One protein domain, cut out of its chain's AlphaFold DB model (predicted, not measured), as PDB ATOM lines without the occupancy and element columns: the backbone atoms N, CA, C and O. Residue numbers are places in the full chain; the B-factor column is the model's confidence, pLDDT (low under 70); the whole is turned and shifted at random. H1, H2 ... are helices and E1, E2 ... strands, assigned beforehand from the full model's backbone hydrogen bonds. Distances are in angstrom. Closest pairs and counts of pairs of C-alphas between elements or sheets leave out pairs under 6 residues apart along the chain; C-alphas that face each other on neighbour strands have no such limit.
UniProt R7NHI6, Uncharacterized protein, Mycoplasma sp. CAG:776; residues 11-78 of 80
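What this domain is: This is residues 11 to 78 of the 80 residues of an uncharacterized protein of Mycoplasma sp. CAG:776 (UniProt R7NHI6). A small twisted sheet of three strands, E1, E2 and E3, forms a head at one end of the long helix H1, whose residues 11 to 38 stick out as a kinked handle. The printed part has 68 residues, with one named helix, then three named strands in a meander, E1 - E2 - E3, each the antiparallel neighbour of the one before. The class is mixed, and the whole is extended, with a radius of gyration of the C-alphas of 18.7 A and spans of 60 by 31 by 13 A.

Where its parts are: E1 is residues 47 to 53, E2 59 to 65 and E3 71 to 77, 19.0 A long, ending at C-alpha 77 (24.500, -5.299, -37.325). H1, residues 11 to 45, 45.4 A long, begins at C-alpha 11 (30.843, -51.772, -38.505) and has a kink of 41 degrees near residue 31.

How they stand to each other: E2 forms hairpins with E1 (N 47 and O 63, 2.8 A) and E3 (N 62 and O 74, 2.8 A). H1 is on the sheet, over none of its strands; its closest C-alphas to E3 are Cys 43 and Cys 76, 5.7 A. In H1, 28 of 31 O i to N i+4 pairs are within hydrogen-bond range.

The domain as a whole: The C-alphas farthest apart, Thr 11 and Glu 51, are 60.1 A apart. The printed part has no cut, and no printed residue is under 70.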
ATOM      1  N   THR A  11      30.271 -52.854 -39.317       86.94
ATOM      2  CA  THR A  11      30.843 -51.772 -38.505       86.94
ATOM      3  C   THR A  11      31.968 -51.024 -39.219       86.94
ATOM      4  O   THR A  11      32.073 -49.813 -39.067       86.94
ATOM      5  N   VAL A  12      32.780 -51.703 -40.035       88.69
ATOM      6  CA  VAL A  12      33.840 -51.078 -40.844       88.69
ATOM      7  C   VAL A  12      33.222 -50.159 -41.892       88.69
ATOM      8  O   VAL A  12      33.678 -49.032 -42.064       88.69
ATOM      9  N   ILE A  13      32.133 -50.593 -42.531       89.25
ATOM     10  CA  ILE A  13      31.389 -49.768 -43.493       89.25
ATOM     11  C   ILE A  13      30.839 -48.516 -42.802       89.25
ATOM     12  O   ILE A  13      31.007 -47.407 -43.306       89.25
ATOM     13  N   VAL A  14      30.239 -48.673 -41.619       92.56
ATOM     14  CA  VAL A  14      29.717 -47.542 -40.839       92.56
ATOM     15  C   VAL A  14      30.833 -46.568 -40.457       92.56
ATOM     16  O   VAL A  14      30.666 -45.361 -40.632       92.56
ATOM     17  N   VAL A  15      31.987 -47.062 -40.000       94.12
ATOM     18  CA  VAL A  15      33.139 -46.215 -39.646       94.12
ATOM     19  C   VAL A  15      33.636 -45.422 -40.855       94.12
ATOM     20  O   VAL A  15      33.882 -44.223 -40.730       94.12
ATOM     21  N   ILE A  16      33.723 -46.046 -42.034       93.88
ATOM     22  CA  ILE A  16      34.125 -45.359 -43.270       93.88
ATOM     23  C   ILE A  16      33.123 -44.257 -43.624       93.88
ATOM     24  O   ILE A  16      33.528 -43.138 -43.934       93.88
ATOM     25  N   ILE A  17      31.821 -44.533 -43.534       96.25
ATOM     26  CA  ILE A  17      30.783 -43.536 -43.827       96.25
ATOM     27  C   ILE A  17      30.880 -42.349 -42.864       96.25
ATOM     28  O   ILE A  17      30.884 -41.203 -43.309       96.25
ATOM     29  N   VAL A  18      31.007 -42.598 -41.558       96.44
ATOM     30  CA  VAL A  18      31.155 -41.525 -40.562       96.44
ATOM     31  C   VAL A  18      32.430 -40.719 -40.809       96.44
ATOM     32  O   VAL A  18      32.394 -39.491 -40.720       96.44
ATOM     33  N   ALA A  19      33.538 -41.374 -41.167       96.81
ATOM     34  CA  ALA A  19      34.781 -40.690 -41.512       96.81
ATOM     35  C   ALA A  19      34.600 -39.772 -42.733       96.81
ATOM     36  O   ALA A  19      34.984 -38.606 -42.680       96.81
ATOM     37  N   LEU A  20      33.946 -40.252 -43.795       96.75
ATOM     38  CA  LEU A  20      33.661 -39.449 -44.987       96.75
ATOM     39  C   LEU A  20      32.745 -38.255 -44.680       96.75
ATOM     40  O   LEU A  20      33.029 -37.140 -45.117       96.75
ATOM     41  N   LEU A  21      31.685 -38.460 -43.892       96.62
ATOM     42  CA  LEU A  21      30.782 -37.381 -43.476       96.62
ATOM     43  C   LEU A  21      31.491 -36.345 -42.601       96.62
ATOM     44  O   LEU A  21      31.278 -35.146 -42.771       96.62
ATOM     45  N   SER A  22      32.364 -36.798 -41.699       96.50
ATOM     46  CA  SER A  22      33.157 -35.914 -40.842       96.50
ATOM     47  C   SER A  22      34.111 -35.068 -41.677       96.50
ATOM     48  O   SER A  22      34.162 -33.853 -41.504       96.50
ATOM     49  N   LEU A  23      34.813 -35.683 -42.631       96.56
ATOM     50  CA  LEU A  23      35.695 -34.965 -43.548       96.56
ATOM     51  C   LEU A  23      34.921 -33.917 -44.350       96.56
ATOM     52  O   LEU A  23      35.321 -32.759 -44.343       96.56
ATOM     53  N   PHE A  24      33.784 -34.287 -44.947       95.44
ATOM     54  CA  PHE A  24      32.916 -33.350 -45.668       95.44
ATOM     55  C   PHE A  24      32.467 -32.176 -44.786       95.44
ATOM     56  O   PHE A  24      32.533 -31.014 -45.196       95.44
ATOM     57  N   PHE A  25      32.039 -32.466 -43.555       95.75
ATOM     58  CA  PHE A  25      31.606 -31.444 -42.614       95.75
ATOM     59  C   PHE A  25      32.741 -30.465 -42.296       95.75
ATOM     60  O   PHE A  25      32.568 -29.258 -42.465       95.75
ATOM     61  N   PHE A  26      33.907 -30.962 -41.885       94.69
ATOM     62  CA  PHE A  26      35.020 -30.102 -41.478       94.69
ATOM     63  C   PHE A  26      35.699 -29.385 -42.648       94.69
ATOM     64  O   PHE A  26      36.243 -28.301 -42.447       94.69
ATOM     65  N   SER A  27      35.655 -29.937 -43.864       93.19
ATOM     66  CA  SER A  27      36.272 -29.307 -45.035       93.19
ATOM     67  C   SER A  27      35.378 -28.278 -45.723       93.19
ATOM     68  O   SER A  27      35.900 -27.337 -46.311       93.19
ATOM     69  N   ILE A  28      34.051 -28.456 -45.705       91.31
ATOM     70  CA  ILE A  28      33.124 -27.619 -46.492       91.31
ATOM     71  C   ILE A  28      32.168 -26.833 -45.598       91.31
ATOM     72  O   ILE A  28      32.057 -25.614 -45.731       91.31
ATOM     73  N   LEU A  29      31.479 -27.505 -44.676       92.62
ATOM     74  CA  LEU A  29      30.447 -26.857 -43.864       92.62
ATOM     75  C   LEU A  29      31.060 -25.989 -42.760       92.62
ATOM     76  O   LEU A  29      30.660 -24.837 -42.582       92.62
ATOM     77  N   TRP A  30      32.063 -26.511 -42.054       91.88
ATOM     78  CA  TRP A  30      32.697 -25.821 -40.937       91.88
ATOM     79  C   TRP A  30      33.348 -24.484 -41.326       91.88
ATOM     80  O   TRP A  30      33.065 -23.505 -40.639       91.88
ATOM     81  N   PRO A  31      34.119 -24.348 -42.426       89.81
ATOM     82  CA  PRO A  31      34.699 -23.055 -42.808       89.81
ATOM     83  C   PRO A  31      33.644 -21.974 -43.076       89.81
ATOM     84  O   PRO A  31      33.826 -20.814 -42.701       89.81
ATOM     85  N   SER A  32      32.513 -22.358 -43.678       88.31
ATOM     86  CA  SER A  32      31.390 -21.446 -43.920       88.31
ATOM     87  C   SER A  32      30.781 -20.947 -42.604       88.31
ATOM     88  O   SER A  32      30.580 -19.745 -42.412       88.31
ATOM     89  N   ILE A  33      30.563 -21.855 -41.651       89.38
ATOM     90  CA  ILE A  33      30.025 -21.524 -40.324       89.38
ATOM     91  C   ILE A  33      31.029 -20.680 -39.530       89.38
ATOM     92  O   ILE A  33      30.666 -19.642 -38.977       89.38
ATOM     93  N   GLN A  34      32.300 -21.080 -39.517       89.69
ATOM     94  CA  GLN A  34      33.371 -20.415 -38.780       89.69
ATOM     95  C   GLN A  34      33.587 -18.975 -39.254       89.69
ATOM     96  O   GLN A  34      33.821 -18.095 -38.427       89.69
ATOM     97  N   SER A  35      33.477 -18.709 -40.559       84.69
ATOM     98  CA  SER A  35      33.575 -17.350 -41.106       84.69
ATOM     99  C   SER A  35      32.490 -16.429 -40.540       84.69
ATOM    100  O   SER A  35      32.782 -15.325 -40.074       84.69
ATOM    101  N   ASN A  36      31.244 -16.908 -40.503       84.06
ATOM    102  CA  ASN A  36      30.120 -16.152 -39.950       84.06
ATOM    103  C   ASN A  36      30.243 -15.968 -38.431       84.06
ATOM    104  O   ASN A  36      30.048 -14.862 -37.931       84.06
ATOM    105  N   PHE A  37      30.640 -17.020 -37.709       86.81
ATOM    106  CA  PHE A  37      30.889 -16.942 -36.269       86.81
ATOM    107  C   PHE A  37      31.997 -15.948 -35.931       86.81
ATOM    108  O   PHE A  37      31.805 -15.106 -35.064       86.81
ATOM    109  N   SER A  38      33.122 -15.989 -36.646       86.25
ATOM    110  CA  SER A  38      34.250 -15.078 -36.428       86.25
ATOM    111  C   SER A  38      33.840 -13.616 -36.590       86.25
ATOM    112  O   SER A  38      34.159 -12.794 -35.736       86.25
ATOM    113  N   LYS A  39      33.066 -13.286 -37.633       84.25
ATOM    114  CA  LYS A  39      32.528 -11.928 -37.814       84.25
ATOM    115  C   LYS A  39      31.617 -11.522 -36.659       84.25
ATOM    116  O   LYS A  39      31.770 -10.431 -36.127       84.25
ATOM    117  N   ASN A  40      30.709 -12.406 -36.251       85.88
ATOM    118  CA  ASN A  40      29.759 -12.099 -35.189       85.88
ATOM    119  C   ASN A  40      30.445 -11.941 -33.821       85.88
ATOM    120  O   ASN A  40      30.100 -11.033 -33.078       85.88
ATOM    121  N   THR A  41      31.451 -12.768 -33.518       86.94
ATOM    122  CA  THR A  41      32.276 -12.644 -32.306       86.94
ATOM    123  C   THR A  41      33.117 -11.373 -32.330       86.94
ATOM    124  O   THR A  41      33.143 -10.656 -31.337       86.94
ATOM    125  N   LYS A  42      33.747 -11.034 -33.464       86.75
ATOM    126  CA  LYS A  42      34.463  -9.757 -33.610       86.75
ATOM    127  C   LYS A  42      33.537  -8.567 -33.375       86.75
ATOM    128  O   LYS A  42      33.928  -7.638 -32.693       86.75
ATOM    129  N   CYS A  43      32.313  -8.617 -33.892       86.88
ATOM    130  CA  CYS A  43      31.301  -7.591 -33.651       86.88
ATOM    131  C   CYS A  43      30.827  -7.508 -32.194       86.88
ATOM    132  O   CYS A  43      30.337  -6.461 -31.789       86.88
ATOM    133  N   ASP A  44      30.937  -8.593 -31.429       85.19
ATOM    134  CA  ASP A  44      30.579  -8.625 -30.006       85.19
ATOM    135  C   ASP A  44      31.674  -7.997 -29.125       85.19
ATOM    136  O   ASP A  44      31.376  -7.409 -28.091       85.19
ATOM    137  N   GLU A  45      32.937  -8.088 -29.555       83.12
ATOM    138  CA  GLU A  45      34.102  -7.503 -28.872       83.12
ATOM    139  C   GLU A  45      34.467  -6.095 -29.387       83.12
ATOM    140  O   GLU A  45      35.179  -5.345 -28.719       83.12
ATOM    141  N   ALA A  46      33.992  -5.720 -30.577       86.31
ATOM    142  CA  ALA A  46      34.289  -4.436 -31.199       86.31
ATOM    143  C   ALA A  46      33.646  -3.258 -30.455       86.31
ATOM    144  O   ALA A  46      32.541  -3.335 -29.915       86.31
ATOM    145  N   ILE A  47      34.321  -2.114 -30.504       85.19
ATOM    146  CA  ILE A  47      33.811  -0.852 -29.980       85.19
ATOM    147  C   ILE A  47      32.957  -0.206 -31.074       85.19
ATOM    148  O   ILE A  47      33.460   0.226 -32.113       85.19
ATOM    149  N   CYS A  48      31.646  -0.149 -30.845       85.50
ATOM    150  CA  CYS A  48      30.674   0.421 -31.775       85.50
ATOM    151  C   CYS A  48      30.144   1.760 -31.242       85.50
ATOM    152  O   CYS A  48      29.506   1.805 -30.190       85.50
ATOM    153  N   LEU A  49      30.365   2.854 -31.976       82.44
ATOM    154  CA  LEU A  49      29.827   4.169 -31.616       82.44
ATOM    155  C   LEU A  49      28.479   4.405 -32.307       82.44
ATOM    156  O   LEU A  49      28.339   4.195 -33.510       82.44
ATOM    157  N   LYS A  50      27.493   4.907 -31.554       78.81
ATOM    158  CA  LYS A  50      26.136   5.194 -32.059       78.81
ATOM    159  C   LYS A  50      26.111   6.222 -33.199       78.81
ATOM    160  O   LYS A  50      25.207   6.208 -34.024       78.81
ATOM    161  N   GLU A  51      27.100   7.108 -33.260       81.88
ATOM    162  CA  GLU A  51      27.247   8.096 -34.339       81.88
ATOM    163  C   GLU A  51      27.595   7.468 -35.699       81.88
ATOM    164  O   GLU A  51      27.342   8.070 -36.738       81.88
ATOM    165  N   ASN A  52      28.114   6.236 -35.697       83.06
ATOM    166  CA  ASN A  52      28.504   5.491 -36.893       83.06
ATOM    167  C   ASN A  52      27.416   4.531 -37.388       83.06
ATOM    168  O   ASN A  52      27.684   3.668 -38.233       83.06
ATOM    169  N   VAL A  53      26.204   4.649 -36.845       85.31
ATOM    170  CA  VAL A  53      25.040   3.888 -37.294       85.31
ATOM    171  C   VAL A  53      24.616   4.407 -38.665       85.31
ATOM    172  O   VAL A  53      24.503   5.611 -38.891       85.31
ATOM    173  N   SER A  54      24.404   3.487 -39.601       83.62
ATOM    174  CA  SER A  54      23.904   3.796 -40.938       83.62
ATOM    175  C   SER A  54      22.539   4.487 -40.863       83.62
ATOM    176  O   SER A  54      21.771   4.255 -39.929       83.62
ATOM    177  N   ALA A  55      22.197   5.293 -41.870       80.56
ATOM    178  CA  ALA A  55      20.915   6.004 -41.939       80.56
ATOM    179  C   ALA A  55      19.699   5.060 -41.839       80.56
ATOM    180  O   ALA A  55      18.656   5.448 -41.317       80.56
ATOM    181  N   ASP A  56      19.858   3.806 -42.275       82.25
ATOM    182  CA  ASP A  56      18.828   2.766 -42.190       82.25
ATOM    183  C   ASP A  56      18.673   2.151 -40.787       82.25
ATOM    184  O   ASP A  56      17.774   1.339 -40.565       82.25
ATOM    185  N   GLY A  57      19.560   2.476 -39.839       81.56
ATOM    186  CA  GLY A  57      19.517   1.994 -38.453       81.56
ATOM    187  C   GLY A  57      19.863   0.513 -38.258       81.56
ATOM    188  O   GLY A  57      19.718  -0.005 -37.155       81.56
ATOM    189  N   LYS A  58      20.290  -0.185 -39.319       84.06
ATOM    190  CA  LYS A  58      20.524  -1.643 -39.316       84.06
ATOM    191  C   LYS A  58      21.981  -2.039 -39.125       84.06
ATOM    192  O   LYS A  58      22.255  -3.145 -38.670       84.06
ATOM    193  N   GLU A  59      22.906  -1.159 -39.480       88.06
ATOM    194  CA  GLU A  59      24.342  -1.431 -39.485       88.06
ATOM    195  C   GLU A  59      25.092  -0.325 -38.752       88.06
ATOM    196  O   GLU A  59      24.667   0.829 -38.762       88.06
ATOM    197  N   VAL A  60      26.214  -0.675 -38.137       90.50
ATOM    198  CA  VAL A  60      27.132   0.240 -37.459       90.50
ATOM    199  C   VAL A  60      28.565  -0.090 -37.863       90.50
ATOM    200  O   VAL A  60      28.927  -1.262 -37.996       90.50
ATOM    201  N   ARG A  61      29.389   0.939 -38.074       88.88
ATOM    202  CA  ARG A  61      30.841   0.753 -38.194       88.88
ATOM    203  C   ARG A  61      31.460   0.713 -36.801       88.88
ATOM    204  O   ARG A  61      31.300   1.655 -36.025       88.88
ATOM    205  N   CYS A  62      32.142  -0.384 -36.507       88.62
ATOM    206  CA  CYS A  62      32.826  -0.633 -35.248       88.62
ATOM    207  C   CYS A  62      34.321  -0.807 -35.493       88.62
ATOM    208  O   CYS A  62      34.729  -1.218 -36.578       88.62
ATOM    209  N   THR A  63      35.126  -0.548 -34.471       90.25
ATOM    210  CA  THR A  63      36.567  -0.798 -34.504       90.25
ATOM    211  C   THR A  63      36.914  -1.933 -33.555       90.25
ATOM    212  O   THR A  63      36.360  -2.047 -32.460       90.25
ATOM    213  N   TYR A  64      37.819  -2.811 -33.970       88.31
ATOM    214  CA  TYR A  64      38.352  -3.861 -33.107       88.31
ATOM    215  C   TYR A  64      39.870  -3.906 -33.223       88.31
ATOM    216  O   TYR A  64      40.444  -3.564 -34.258       88.31
ATOM    217  N   ARG A  65      40.533  -4.336 -32.150       87.50
ATOM    218  CA  ARG A  65      41.983  -4.495 -32.140       87.50
ATOM    219  C   ARG A  65      42.342  -5.893 -32.632       87.50
ATOM    220  O   ARG A  65      41.917  -6.892 -32.051       87.50
ATOM    221  N   ASN A  66      43.102  -5.976 -33.717       83.38
ATOM    222  CA  ASN A  66      43.542  -7.247 -34.276       83.38
ATOM    223  C   ASN A  66      44.637  -7.893 -33.395       83.38
ATOM    224  O   ASN A  66      45.146  -7.305 -32.439       83.38
ATOM    225  N   LYS A  67      45.038  -9.128 -33.727       82.81
ATOM    226  CA  LYS A  67      46.065  -9.875 -32.971       82.81
ATOM    227  C   LYS A  67      47.457  -9.227 -33.000       82.81
ATOM    228  O   LYS A  67      48.286  -9.561 -32.160       82.81
ATOM    229  N   ASN A  68      47.701  -8.322 -33.944       85.19
ATOM    230  CA  ASN A  68      48.947  -7.568 -34.072       85.19
ATOM    231  C   ASN A  68      48.903  -6.256 -33.272       85.19
ATOM    232  O   ASN A  68      49.899  -5.542 -33.195       85.19
ATOM    233  N   GLY A  69      47.763  -5.947 -32.646       83.00
ATOM    234  CA  GLY A  69      47.559  -4.734 -31.873       83.00
ATOM    235  C   GLY A  69      47.133  -3.524 -32.704       83.00
ATOM    236  O   GLY A  69      47.114  -2.431 -32.136       83.00
ATOM    237  N   GLU A  70      46.790  -3.703 -33.979       87.06
ATOM    238  CA  GLU A  70      46.330  -2.654 -34.896       87.06
ATOM    239  C   GLU A  70      44.804  -2.525 -34.839       87.06
ATOM    240  O   GLU A  70      44.099  -3.511 -34.612       87.06
ATOM    241  N   GLU A  71      44.291  -1.312 -35.029       87.56
ATOM    242  CA  GLU A  71      42.851  -1.065 -35.112       87.56
ATOM    243  C   GLU A  71      42.355  -1.324 -36.537       87.56
ATOM    244  O   GLU A  71      42.900  -0.790 -37.503       87.56
ATOM    245  N   GLU A  72      41.321  -2.151 -36.660       88.19
ATOM    246  CA  GLU A  72      40.644  -2.435 -37.922       88.19
ATOM    247  C   GLU A  72      39.149  -2.131 -37.822       88.19
ATOM    248  O   GLU A  72      38.501  -2.398 -36.803       88.19
ATOM    249  N   ASP A  73      38.596  -1.634 -38.927       88.88
ATOM    250  CA  ASP A  73      37.171  -1.368 -39.067       88.88
ATOM    251  C   ASP A  73      36.403  -2.646 -39.436       88.88
ATOM    252  O   ASP A  73      36.796  -3.420 -40.316       88.88
ATOM    253  N   ILE A  74      35.249  -2.841 -38.804       89.25
ATOM    254  CA  ILE A  74      34.290  -3.899 -39.116       89.25
ATOM    255  C   ILE A  74      32.867  -3.339 -39.117       89.25
ATOM    256  O   ILE A  74      32.457  -2.611 -38.215       89.25
ATOM    257  N   THR A  75      32.086  -3.687 -40.137       89.69
ATOM    258  CA  THR A  75      30.655  -3.365 -40.174       89.69
ATOM    259  C   THR A  75      29.865  -4.479 -39.503       89.69
ATOM    260  O   THR A  75      29.963  -5.646 -39.892       89.69
ATOM    261  N   CYS A  76      29.064  -4.105 -38.513       88.50
ATOM    262  CA  CYS A  76      28.279  -5.009 -37.688       88.50
ATOM    263  C   CYS A  76      26.800  -4.634 -37.743       88.50
ATOM    264  O   CYS A  76      26.449  -3.480 -37.980       88.50
ATOM    265  N   ALA A  77      25.917  -5.600 -37.496       87.81
ATOM    266  CA  ALA A  77      24.500  -5.299 -37.325       87.81
ATOM    267  C   ALA A  77      24.300  -4.476 -36.040       87.81
ATOM    268  O   ALA A  77      24.802  -4.851 -34.978       87.81
ATOM    269  N   TRP A  78      23.571  -3.364 -36.129       85.31
ATOM    270  CA  TRP A  78      23.254  -2.531 -34.972       85.31
ATOM    271  C   TRP A  78      22.235  -3.249 -34.081       85.31
ATOM    272  O   TRP A  78      21.150  -3.608 -34.538       85.31
TER     273      TRP A  78